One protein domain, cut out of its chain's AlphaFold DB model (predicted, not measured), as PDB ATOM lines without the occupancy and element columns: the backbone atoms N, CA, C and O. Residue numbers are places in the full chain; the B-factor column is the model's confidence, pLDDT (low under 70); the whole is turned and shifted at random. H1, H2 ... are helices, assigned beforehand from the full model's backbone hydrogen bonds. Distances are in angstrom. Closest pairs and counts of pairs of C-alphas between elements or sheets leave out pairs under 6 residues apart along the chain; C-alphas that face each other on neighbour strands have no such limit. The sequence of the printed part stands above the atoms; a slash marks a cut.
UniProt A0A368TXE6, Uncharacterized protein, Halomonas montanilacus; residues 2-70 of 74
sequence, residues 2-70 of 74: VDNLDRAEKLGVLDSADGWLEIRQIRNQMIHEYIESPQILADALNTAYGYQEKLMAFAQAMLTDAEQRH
ATOM      1  N   VAL A   2      95.203  20.163 142.527       84.56
ATOM      2  CA  VAL A   2      95.664  21.091 143.580       84.56
ATOM      3  C   VAL A   2      97.020  21.696 143.206       84.56
ATOM      4  O   VAL A   2      97.121  22.906 143.117       84.56
ATOM      5  N   ASP A   3      97.971  20.875 142.748       90.88
ATOM      6  CA  ASP A   3      99.289  21.359 142.293       90.88
ATOM      7  C   ASP A   3      99.229  22.432 141.188       90.88
ATOM      8  O   ASP A   3     100.101  23.297 141.105       90.88
ATOM      9  N   ASN A   4      98.208  22.389 140.322       91.00
ATOM     10  CA  ASN A   4      98.034  23.393 139.268       91.00
ATOM     11  C   ASN A   4      97.486  24.705 139.839       91.00
ATOM     12  O   ASN A   4      97.874  25.764 139.358       91.00
ATOM     13  N   LEU A   5      96.612  24.635 140.847       92.00
ATOM     14  CA  LEU A   5      96.088  25.805 141.553       92.00
ATOM     15  C   LEU A   5      97.192  26.462 142.381       92.00
ATOM     16  O   LEU A   5      97.411  27.659 142.236       92.00
ATOM     17  N   ASP A   6      97.972  25.673 143.120       93.06
ATOM     18  CA  ASP A   6      99.131  26.158 143.879       93.06
ATOM     19  C   ASP A   6     100.156  26.828 142.959       93.06
ATOM     20  O   ASP A   6     100.805  27.816 143.306       93.06
ATOM     21  N   ARG A   7     100.338  26.282 141.751       93.44
ATOM     22  CA  ARG A   7     101.218  26.883 140.752       93.44
ATOM     23  C   ARG A   7     100.629  28.167 140.177       93.44
ATOM     24  O   ARG A   7     101.383  29.119 140.015       93.44
ATOM     25  N   ALA A   8      99.335  28.206 139.872       93.00
ATOM     26  CA  ALA A   8      98.667  29.415 139.389       93.00
ATOM     27  C   ALA A   8      98.736  30.545 140.429       93.00
ATOM     28  O   ALA A   8      98.997  31.691 140.068       93.00
ATOM     29  N   GLU A   9      98.598  30.203 141.709       93.88
ATOM     30  CA  GLU A   9      98.725  31.132 142.833       93.88
ATOM     31  C   GLU A   9     100.156  31.668 142.957       93.88
ATOM     32  O   GLU A   9     100.377  32.875 142.981       93.88
ATOM     33  N   LYS A  10     101.166  30.790 142.888       94.12
ATOM     34  CA  LYS A  10     102.582  31.204 142.860       94.12
ATOM     35  C   LYS A  10     102.951  32.067 141.655       94.12
ATOM     36  O   LYS A  10     103.902  32.840 141.736       94.12
ATOM     37  N   LEU A  11     102.255  31.904 140.531       93.19
ATOM     38  CA  LEU A  11     102.440  32.729 139.337       93.19
ATOM     39  C   LEU A  11     101.684  34.065 139.424       93.19
ATOM     40  O   LEU A  11     101.874  34.897 138.544       93.19
ATOM     41  N   GLY A  12     100.860  34.279 140.456       92.00
ATOM     42  CA  GLY A  12     100.043  35.484 140.627       92.00
ATOM     43  C   GLY A  12      98.825  35.551 139.703       92.00
ATOM     44  O   GLY A  12      98.165  36.580 139.638       92.00
ATOM     45  N   VAL A  13      98.526  34.466 138.984       94.75
ATOM     46  CA  VAL A  13      97.365  34.368 138.084       94.75
ATOM     47  C   VAL A  13      96.103  34.006 138.867       94.75
ATOM     48  O   VAL A  13      94.991  34.245 138.408       94.75
ATOM     49  N   LEU A  14      96.276  33.426 140.056       94.12
ATOM     50  CA  LEU A  14      95.202  33.065 140.964       94.12
ATOM     51  C   LEU A  14      95.393  33.711 142.341       94.12
ATOM     52  O   LEU A  14      96.459  33.587 142.926       94.12
ATOM     53  N   ASP A  15      94.335  34.305 142.887       89.19
ATOM     54  CA  ASP A  15      94.370  34.931 144.216       89.19
ATOM     55  C   ASP A  15      94.418  33.924 145.375       89.19
ATOM     56  O   ASP A  15      95.039  34.194 146.400       89.19
ATOM     57  N   SER A  16      93.706  32.797 145.252       89.75
ATOM     58  CA  SER A  16      93.629  31.775 146.303       89.75
ATOM     59  C   SER A  16      93.329  30.386 145.739       89.75
ATOM     60  O   SER A  16      92.273  30.173 145.133       89.75
ATOM     61  N   ALA A  17      94.218  29.422 145.986       91.25
ATOM     62  CA  ALA A  17      93.991  28.014 145.647       91.25
ATOM     63  C   ALA A  17      92.846  27.389 146.469       91.25
ATOM     64  O   ALA A  17      92.043  26.622 145.929       91.25
ATOM     65  N   ASP A  18      92.712  27.772 147.743       89.69
ATOM     66  CA  ASP A  18      91.657  27.287 148.642       89.69
ATOM     67  C   ASP A  18      90.254  27.661 148.143       89.69
ATOM     68  O   ASP A  18      89.361  26.811 148.098       89.69
ATOM     69  N   GLY A  19      90.071  28.891 147.650       89.81
ATOM     70  CA  GLY A  19      88.792  29.323 147.072       89.81
ATOM     71  C   GLY A  19      88.348  28.471 145.873       89.81
ATOM     72  O   GLY A  19      87.156  28.259 145.653       89.81
ATOM     73  N   TRP A  20      89.291  27.903 145.116       91.94
ATOM     74  CA  TRP A  20      88.969  26.975 144.026       91.94
ATOM     75  C   TRP A  20      88.535  25.596 144.504       91.94
ATOM     76  O   TRP A  20      87.764  24.923 143.811       91.94
ATOM     77  N   LEU A  21      89.002  25.158 145.673       90.62
ATOM     78  CA  LEU A  21      88.544  23.909 146.273       90.62
ATOM     79  C   LEU A  21      87.072  24.007 146.684       90.62
ATOM     80  O   LEU A  21      86.323  23.060 146.436       90.62
ATOM     81  N   GLU A  22      86.637  25.155 147.206       91.00
ATOM     82  CA  GLU A  22      85.228  25.429 147.527       91.00
ATOM     83  C   GLU A  22      84.347  25.395 146.269       91.00
ATOM     84  O   GLU A  22      83.364  24.651 146.206       91.00
ATOM     85  N   ILE A  23      84.750  26.105 145.208       92.75
ATOM     86  CA  ILE A  23      84.049  26.095 143.911       92.75
ATOM     87  C   ILE A  23      83.924  24.664 143.371       92.75
ATOM     88  O   ILE A  23      82.875  24.251 142.867       92.75
ATOM     89  N   ARG A  24      84.991  23.866 143.494       91.44
ATOM     90  CA  ARG A  24      84.994  22.467 143.057       91.44
ATOM     91  C   ARG A  24      83.992  21.621 143.843       91.44
ATOM     92  O   ARG A  24      83.342  20.766 143.239       91.44
ATOM     93  N   GLN A  25      83.887  21.815 145.157       90.25
ATOM     94  CA  GLN A  25      82.922  21.094 145.992       90.25
ATOM     95  C   GLN A  25      81.487  21.414 145.567       90.25
ATOM     96  O   GLN A  25      80.710  20.487 145.351       90.25
ATOM     97  N   ILE A  26      81.174  22.690 145.329       91.50
ATOM     98  CA  ILE A  26      79.851  23.125 144.851       91.50
ATOM     99  C   ILE A  26      79.541  22.509 143.484       91.50
ATOM    100  O   ILE A  26      78.469  21.948 143.269       91.50
ATOM    101  N   ARG A  27      80.507  22.521 142.559       90.50
ATOM    102  CA  ARG A  27      80.362  21.837 141.267       90.50
ATOM    103  C   ARG A  27      80.094  20.340 141.439       90.50
ATOM    104  O   ARG A  27      79.240  19.799 140.748       90.50
ATOM    105  N   ASN A  28      80.808  19.664 142.339       88.31
ATOM    106  CA  ASN A  28      80.556  18.248 142.609       88.31
ATOM    107  C   ASN A  28      79.138  18.033 143.162       88.31
ATOM    108  O   ASN A  28      78.473  17.098 142.731       88.31
ATOM    109  N   GLN A  29      78.661  18.912 144.046       86.62
ATOM    110  CA  GLN A  29      77.299  18.880 144.581       86.62
ATOM    111  C   GLN A  29      76.234  19.063 143.485       86.62
ATOM    112  O   GLN A  29      75.194  18.416 143.545       86.62
ATOM    113  N   MET A  30      76.500  19.885 142.462       87.38
ATOM    114  CA  MET A  30      75.592  20.073 141.320       87.38
ATOM    115  C   MET A  30      75.572  18.892 140.333       87.38
ATOM    116  O   MET A  30      74.578  18.711 139.638       87.38
ATOM    117  N   ILE A  31      76.664  18.126 140.220       82.31
ATOM    118  CA  ILE A  31      76.828  17.069 139.198       82.31
ATOM    119  C   ILE A  31      76.560  15.662 139.761       82.31
ATOM    120  O   ILE A  31      76.331  14.730 138.995       82.31
ATOM    121  N   HIS A  32      76.591  15.470 141.084       79.44
ATOM    122  CA  HIS A  32      76.420  14.137 141.660       79.44
ATOM    123  C   HIS A  32      75.025  13.558 141.358       79.44
ATOM    124  O   HIS A  32      74.012  14.213 141.585       79.44
ATOM    125  N   GLU A  33      74.988  12.300 140.900       54.91
ATOM    126  CA  GLU A  33      73.800  11.552 140.428       54.91
ATOM    127  C   GLU A  33      72.663  11.314 141.454       54.91
ATOM    128  O   GLU A  33      71.741  10.553 141.181       54.91
ATOM    129  N   TYR A  34      72.664  11.985 142.608       57.72
ATOM    130  CA  TYR A  34      71.645  11.831 143.654       57.72
ATOM    131  C   TYR A  34      71.219  13.175 144.242       57.72
ATOM    132  O   TYR A  34      71.189  13.365 145.458       57.72
ATOM    133  N   ILE A  35      70.865  14.136 143.389       61.38
ATOM    134  CA  ILE A  35      70.064  15.273 143.849       61.38
ATOM    135  C   ILE A  35      68.658  14.739 144.143       61.38
ATOM    136  O   ILE A  35      67.734  14.854 143.346       61.38
ATOM    137  N   GLU A  36      68.506  14.119 145.310       68.94
ATOM    138  CA  GLU A  36      67.226  13.632 145.828       68.94
ATOM    139  C   GLU A  36      66.300  14.800 146.213       68.94
ATOM    140  O   GLU A  36      65.101  14.616 146.407       68.94
ATOM    141  N   SER A  37      66.843  16.024 146.286       81.81
ATOM    142  CA  SER A  37      66.123  17.241 146.648       81.81
ATOM    143  C   SER A  37      66.424  18.402 145.691       81.81
ATOM    144  O   SER A  37      67.549  18.912 145.677       81.81
ATOM    145  N   PRO A  38      65.414  18.909 144.957       86.81
ATOM    146  CA  PRO A  38      65.529  20.128 144.155       86.81
ATOM    147  C   PRO A  38      66.024  21.348 144.945       86.81
ATOM    148  O   PRO A  38      66.678  22.216 144.373       86.81
ATOM    149  N   GLN A  39      65.759  21.403 146.256       88.25
ATOM    150  CA  GLN A  39      66.233  22.493 147.110       88.25
ATOM    151  C   GLN A  39      67.760  22.488 147.234       88.25
ATOM    152  O   GLN A  39      68.384  23.533 147.102       88.25
ATOM    153  N   ILE A  40      68.371  21.309 147.399       86.25
ATOM    154  CA  ILE A  40      69.834  21.175 147.491       86.25
ATOM    155  C   ILE A  40      70.499  21.655 146.195       86.25
ATOM    156  O   ILE A  40      71.540  22.310 146.246       86.25
ATOM    157  N   LEU A  41      69.894  21.367 145.036       88.06
ATOM    158  CA  LEU A  41      70.378  21.882 143.754       88.06
ATOM    159  C   LEU A  41      70.217  23.398 143.651       88.06
ATOM    160  O   LEU A  41      71.153  24.071 143.229       88.06
ATOM    161  N   ALA A  42      69.054  23.935 144.023       91.00
ATOM    162  CA  ALA A  42      68.808  25.373 143.985       91.00
ATOM    163  C   ALA A  42      69.810  26.135 144.868       91.00
ATOM    164  O   ALA A  42      70.386  27.130 144.430       91.00
ATOM    165  N   ASP A  43      70.086  25.631 146.072       90.75
ATOM    166  CA  ASP A  43      71.061  26.218 146.992       90.75
ATOM    167  C   ASP A  43      72.486  26.142 146.427       90.75
ATOM    168  O   ASP A  43      73.227  27.128 146.477       90.75
ATOM    169  N   ALA A  44      72.863  25.010 145.823       90.75
ATOM    170  CA  ALA A  44      74.161  24.853 145.167       90.75
ATOM    171  C   ALA A  44      74.324  25.802 143.968       90.75
ATOM    172  O   ALA A  44      75.376  26.422 143.825       90.75
ATOM    173  N   LEU A  45      73.284  25.972 143.144       92.50
ATOM    174  CA  LEU A  45      73.276  26.901 142.008       92.50
ATOM    175  C   LEU A  45      73.396  28.358 142.464       92.50
ATOM    176  O   LEU A  45      74.215  29.100 141.925       92.50
ATOM    177  N   ASN A  46      72.623  28.763 143.475       94.81
ATOM    178  CA  ASN A  46      72.700  30.112 144.039       94.81
ATOM    179  C   ASN A  46      74.078  30.384 144.653       94.81
ATOM    180  O   ASN A  46      74.648  31.457 144.465       94.81
ATOM    181  N   THR A  47      74.642  29.391 145.340       94.12
ATOM    182  CA  THR A  47      75.999  29.484 145.885       94.12
ATOM    183  C   THR A  47      77.023  29.613 144.757       94.12
ATOM    184  O   THR A  47      77.869  30.501 144.807       94.12
ATOM    185  N   ALA A  48      76.922  28.794 143.703       93.38
ATOM    186  CA  ALA A  48      77.799  28.855 142.533       93.38
ATOM    187  C   ALA A  48      77.726  30.210 141.814       93.38
ATOM    188  O   ALA A  48      78.758  30.738 141.400       93.38
ATOM    189  N   TYR A  49      76.530  30.799 141.709       95.38
ATOM    190  CA  TYR A  49      76.331  32.126 141.127       95.38
ATOM    191  C   TYR A  49      77.140  33.205 141.863       95.38
ATOM    192  O   TYR A  49      77.756  34.054 141.223       95.38
ATOM    193  N   GLY A  50      77.259  33.110 143.192       95.06
ATOM    194  CA  GLY A  50      78.110  34.000 143.993       95.06
ATOM    195  C   GLY A  50      79.608  33.937 143.653       95.06
ATOM    196  O   GLY A  50      80.348  34.864 143.976       95.06
ATOM    197  N   TYR A  51      80.069  32.885 142.969       94.25
ATOM    198  CA  TYR A  51      81.453  32.756 142.499       94.25
ATOM    199  C   TYR A  51      81.658  33.229 141.054       94.25
ATOM    200  O   TYR A  51      82.793  33.203 140.579       94.25
ATOM    201  N   GLN A  52      80.610  33.681 140.351       94.81
ATOM    202  CA  GLN A  52      80.702  34.084 138.945       94.81
ATOM    203  C   GLN A  52      81.806  35.126 138.715       94.81
ATOM    204  O   GLN A  52      82.626  34.962 137.814       94.81
ATOM    205  N   GLU A  53      81.859  36.174 139.536       94.56
ATOM    206  CA  GLU A  53      82.860  37.236 139.386       94.56
ATOM    207  C   GLU A  53      84.287  36.708 139.570       94.56
ATOM    208  O   GLU A  53      85.163  37.018 138.767       94.56
ATOM    209  N   LYS A  54      84.510  35.836 140.562       92.88
ATOM    210  CA  LYS A  54      85.815  35.200 140.809       92.88
ATOM    211  C   LYS A  54      86.257  34.325 139.635       92.88
ATOM    212  O   LYS A  54      87.422  34.355 139.248       92.88
ATOM    213  N   LEU A  55      85.331  33.562 139.051       94.19
ATOM    214  CA  LEU A  55      85.603  32.724 137.882       94.19
ATOM    215  C   LEU A  55      85.988  33.567 136.662       94.19
ATOM    216  O   LEU A  55      86.963  33.250 135.981       94.19
ATOM    217  N   MET A  56      85.250  34.652 136.411       95.56
ATOM    218  CA  MET A  56      85.537  35.575 135.310       95.56
ATOM    219  C   MET A  56      86.868  36.303 135.510       95.56
ATOM    220  O   MET A  56      87.654  36.402 134.570       95.56
ATOM    221  N   ALA A  57      87.152  36.760 136.732       94.19
ATOM    222  CA  ALA A  57      88.417  37.402 137.072       94.19
ATOM    223  C   ALA A  57      89.606  36.460 136.841       94.19
ATOM    224  O   ALA A  57      90.583  36.850 136.207       94.19
ATOM    225  N   PHE A  58      89.500  35.199 137.272       94.62
ATOM    226  CA  PHE A  58      90.549  34.211 137.030       94.62
ATOM    227  C   PHE A  58      90.747  33.916 135.538       94.62
ATOM    228  O   PHE A  58      91.880  33.847 135.068       94.62
ATOM    229  N   ALA A  59      89.660  33.775 134.772       95.25
ATOM    230  CA  ALA A  59      89.751  33.588 133.326       95.25
ATOM    231  C   ALA A  59      90.474  34.764 132.651       95.25
ATOM    232  O   ALA A  59      91.370  34.546 131.836       95.25
ATOM    233  N   GLN A  60      90.143  35.996 133.042       96.00
ATOM    234  CA  GLN A  60      90.806  37.193 132.534       96.00
ATOM    235  C   GLN A  60      92.289  37.237 132.926       96.00
ATOM    236  O   GLN A  60      93.128  37.535 132.080       96.00
ATOM    237  N   ALA A  61      92.625  36.893 134.172       95.31
ATOM    238  CA  ALA A  61      94.008  36.834 134.638       95.31
ATOM    239  C   ALA A  61      94.837  35.815 133.841       95.31
ATOM    240  O   ALA A  61      95.968  36.111 133.464       95.31
ATOM    241  N   MET A  62      94.269  34.644 133.527       95.12
ATOM    242  CA  MET A  62      94.938  33.640 132.691       95.12
ATOM    243  C   MET A  62      95.202  34.144 131.270       95.12
ATOM    244  O   MET A  62      96.286  33.907 130.741       95.12
ATOM    245  N   LEU A  63      94.233  34.826 130.653       95.94
ATOM    246  CA  LEU A  63      94.406  35.405 129.318       95.94
ATOM    247  C   LEU A  63      95.503  36.473 129.329       95.94
ATOM    248  O   LEU A  63      96.437  36.405 128.535       95.94
ATOM    249  N   THR A  64      95.454  37.385 130.298       95.50
ATOM    250  CA  THR A  64      96.458  38.440 130.452       95.50
ATOM    251  C   THR A  64      97.860  37.878 130.714       95.50
ATOM    252  O   THR A  64      98.821  38.353 130.114       95.50
ATOM    253  N   ASP A  65      98.012  36.850 131.557       95.38
ATOM    254  CA  ASP A  65      99.311  36.193 131.776       95.38
ATOM    255  C   ASP A  65      99.817  35.489 130.503       95.38
ATOM    256  O   ASP A  65     101.001  35.579 130.171       95.38
ATOM    257  N   ALA A  66      98.931  34.840 129.743       95.56
ATOM    258  CA  ALA A  66      99.291  34.193 128.483       95.56
ATOM    259  C   ALA A  66      99.738  35.204 127.410       95.56
ATOM    260  O   ALA A  66     100.738  34.959 126.728       95.56
ATOM    261  N   GLU A  67      99.058  36.348 127.296       96.19
ATOM    262  CA  GLU A  67      99.446  37.466 126.424       96.19
ATOM    263  C   GLU A  67     100.813  38.042 126.824       96.19
ATOM    264  O   GLU A  67     101.698  38.193 125.981       96.19
ATOM    265  N   GLN A  68     101.028  38.305 128.121       95.00
ATOM    266  CA  GLN A  68     102.293  38.840 128.646       95.00
ATOM    267  C   GLN A  68     103.483  37.910 128.389       95.00
ATOM    268  O   GLN A  68     104.616  38.370 128.243       95.00
ATOM    269  N   ARG A  69     103.237  36.599 128.327       95.31
ATOM    270  CA  ARG A  69     104.245  35.578 128.011       95.31
ATOM    271  C   ARG A  69     104.366  35.276 126.517       95.31
ATOM    272  O   ARG A  69     105.142  34.391 126.163       95.31
ATOM    273  N   HIS A  70     103.623  35.977 125.658       95.62
ATOM    274  CA  HIS A  70     103.572  35.747 124.210       95.62
ATOM    275  C   HIS A  70     103.166  34.311 123.827       95.62
ATOM    276  O   HIS A  70     103.659  33.756 122.847       95.62
TER     277      HIS A  70
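This is residues 2 to 70 of the 74 residues of an uncharacterized protein of Halomonas montanilacus (UniProt A0A368TXE6). H4 and the H3 before it make one long side of a loose rod; H2 lies beside H3, pointing the opposite way, and H1 folds back at the start of H2. The printed part has 69 residues, with four named helices in the order H1 H2 H3 H4 and no named strand: all helix. The radius of gyration of the C-alphas is 14.6 A, the spans 47 by 22 by 16 A.

H4, residues 52 to 68, is near H2, residues 17 to 31, and meets H3, residues 38 to 49, only through their tight link. H2 and H3, a helical hairpin, touch at a shallow tilt of 32 degrees, opposite ways; their closest C-alphas, of Ile 26 and Ala 44, are 6.0 A apart. H2, with residues 17 to 20 alone, touches H1, residues 2 to 10, in another helical hairpin at a steep tilt of 40 degrees, opposite ways; their closest C-alphas, of Leu 5 and Ala 17, are 5.1 A apart. H1 is apart from H3 and H4. In H1, H2, H3 and H4 every O i to N i+4 pair is within hydrogen-bond range.

From first to last C-alpha H4 measures 24.4 A, H2 21.4 A, H3 16.4 A and H1 12.3 A. H1 begins at C-alpha 2 (95.664, 21.091, 143.580); H4 ends at C-alpha 68 (102.293, 38.840, 128.646).

The C-alphas farthest apart, of Glu 36 and His 70, are 47.7 A apart. The printed part has no cut and no long link. Residues 32 to 39 stand free; residues 33 to 36 have pLDDT under 70.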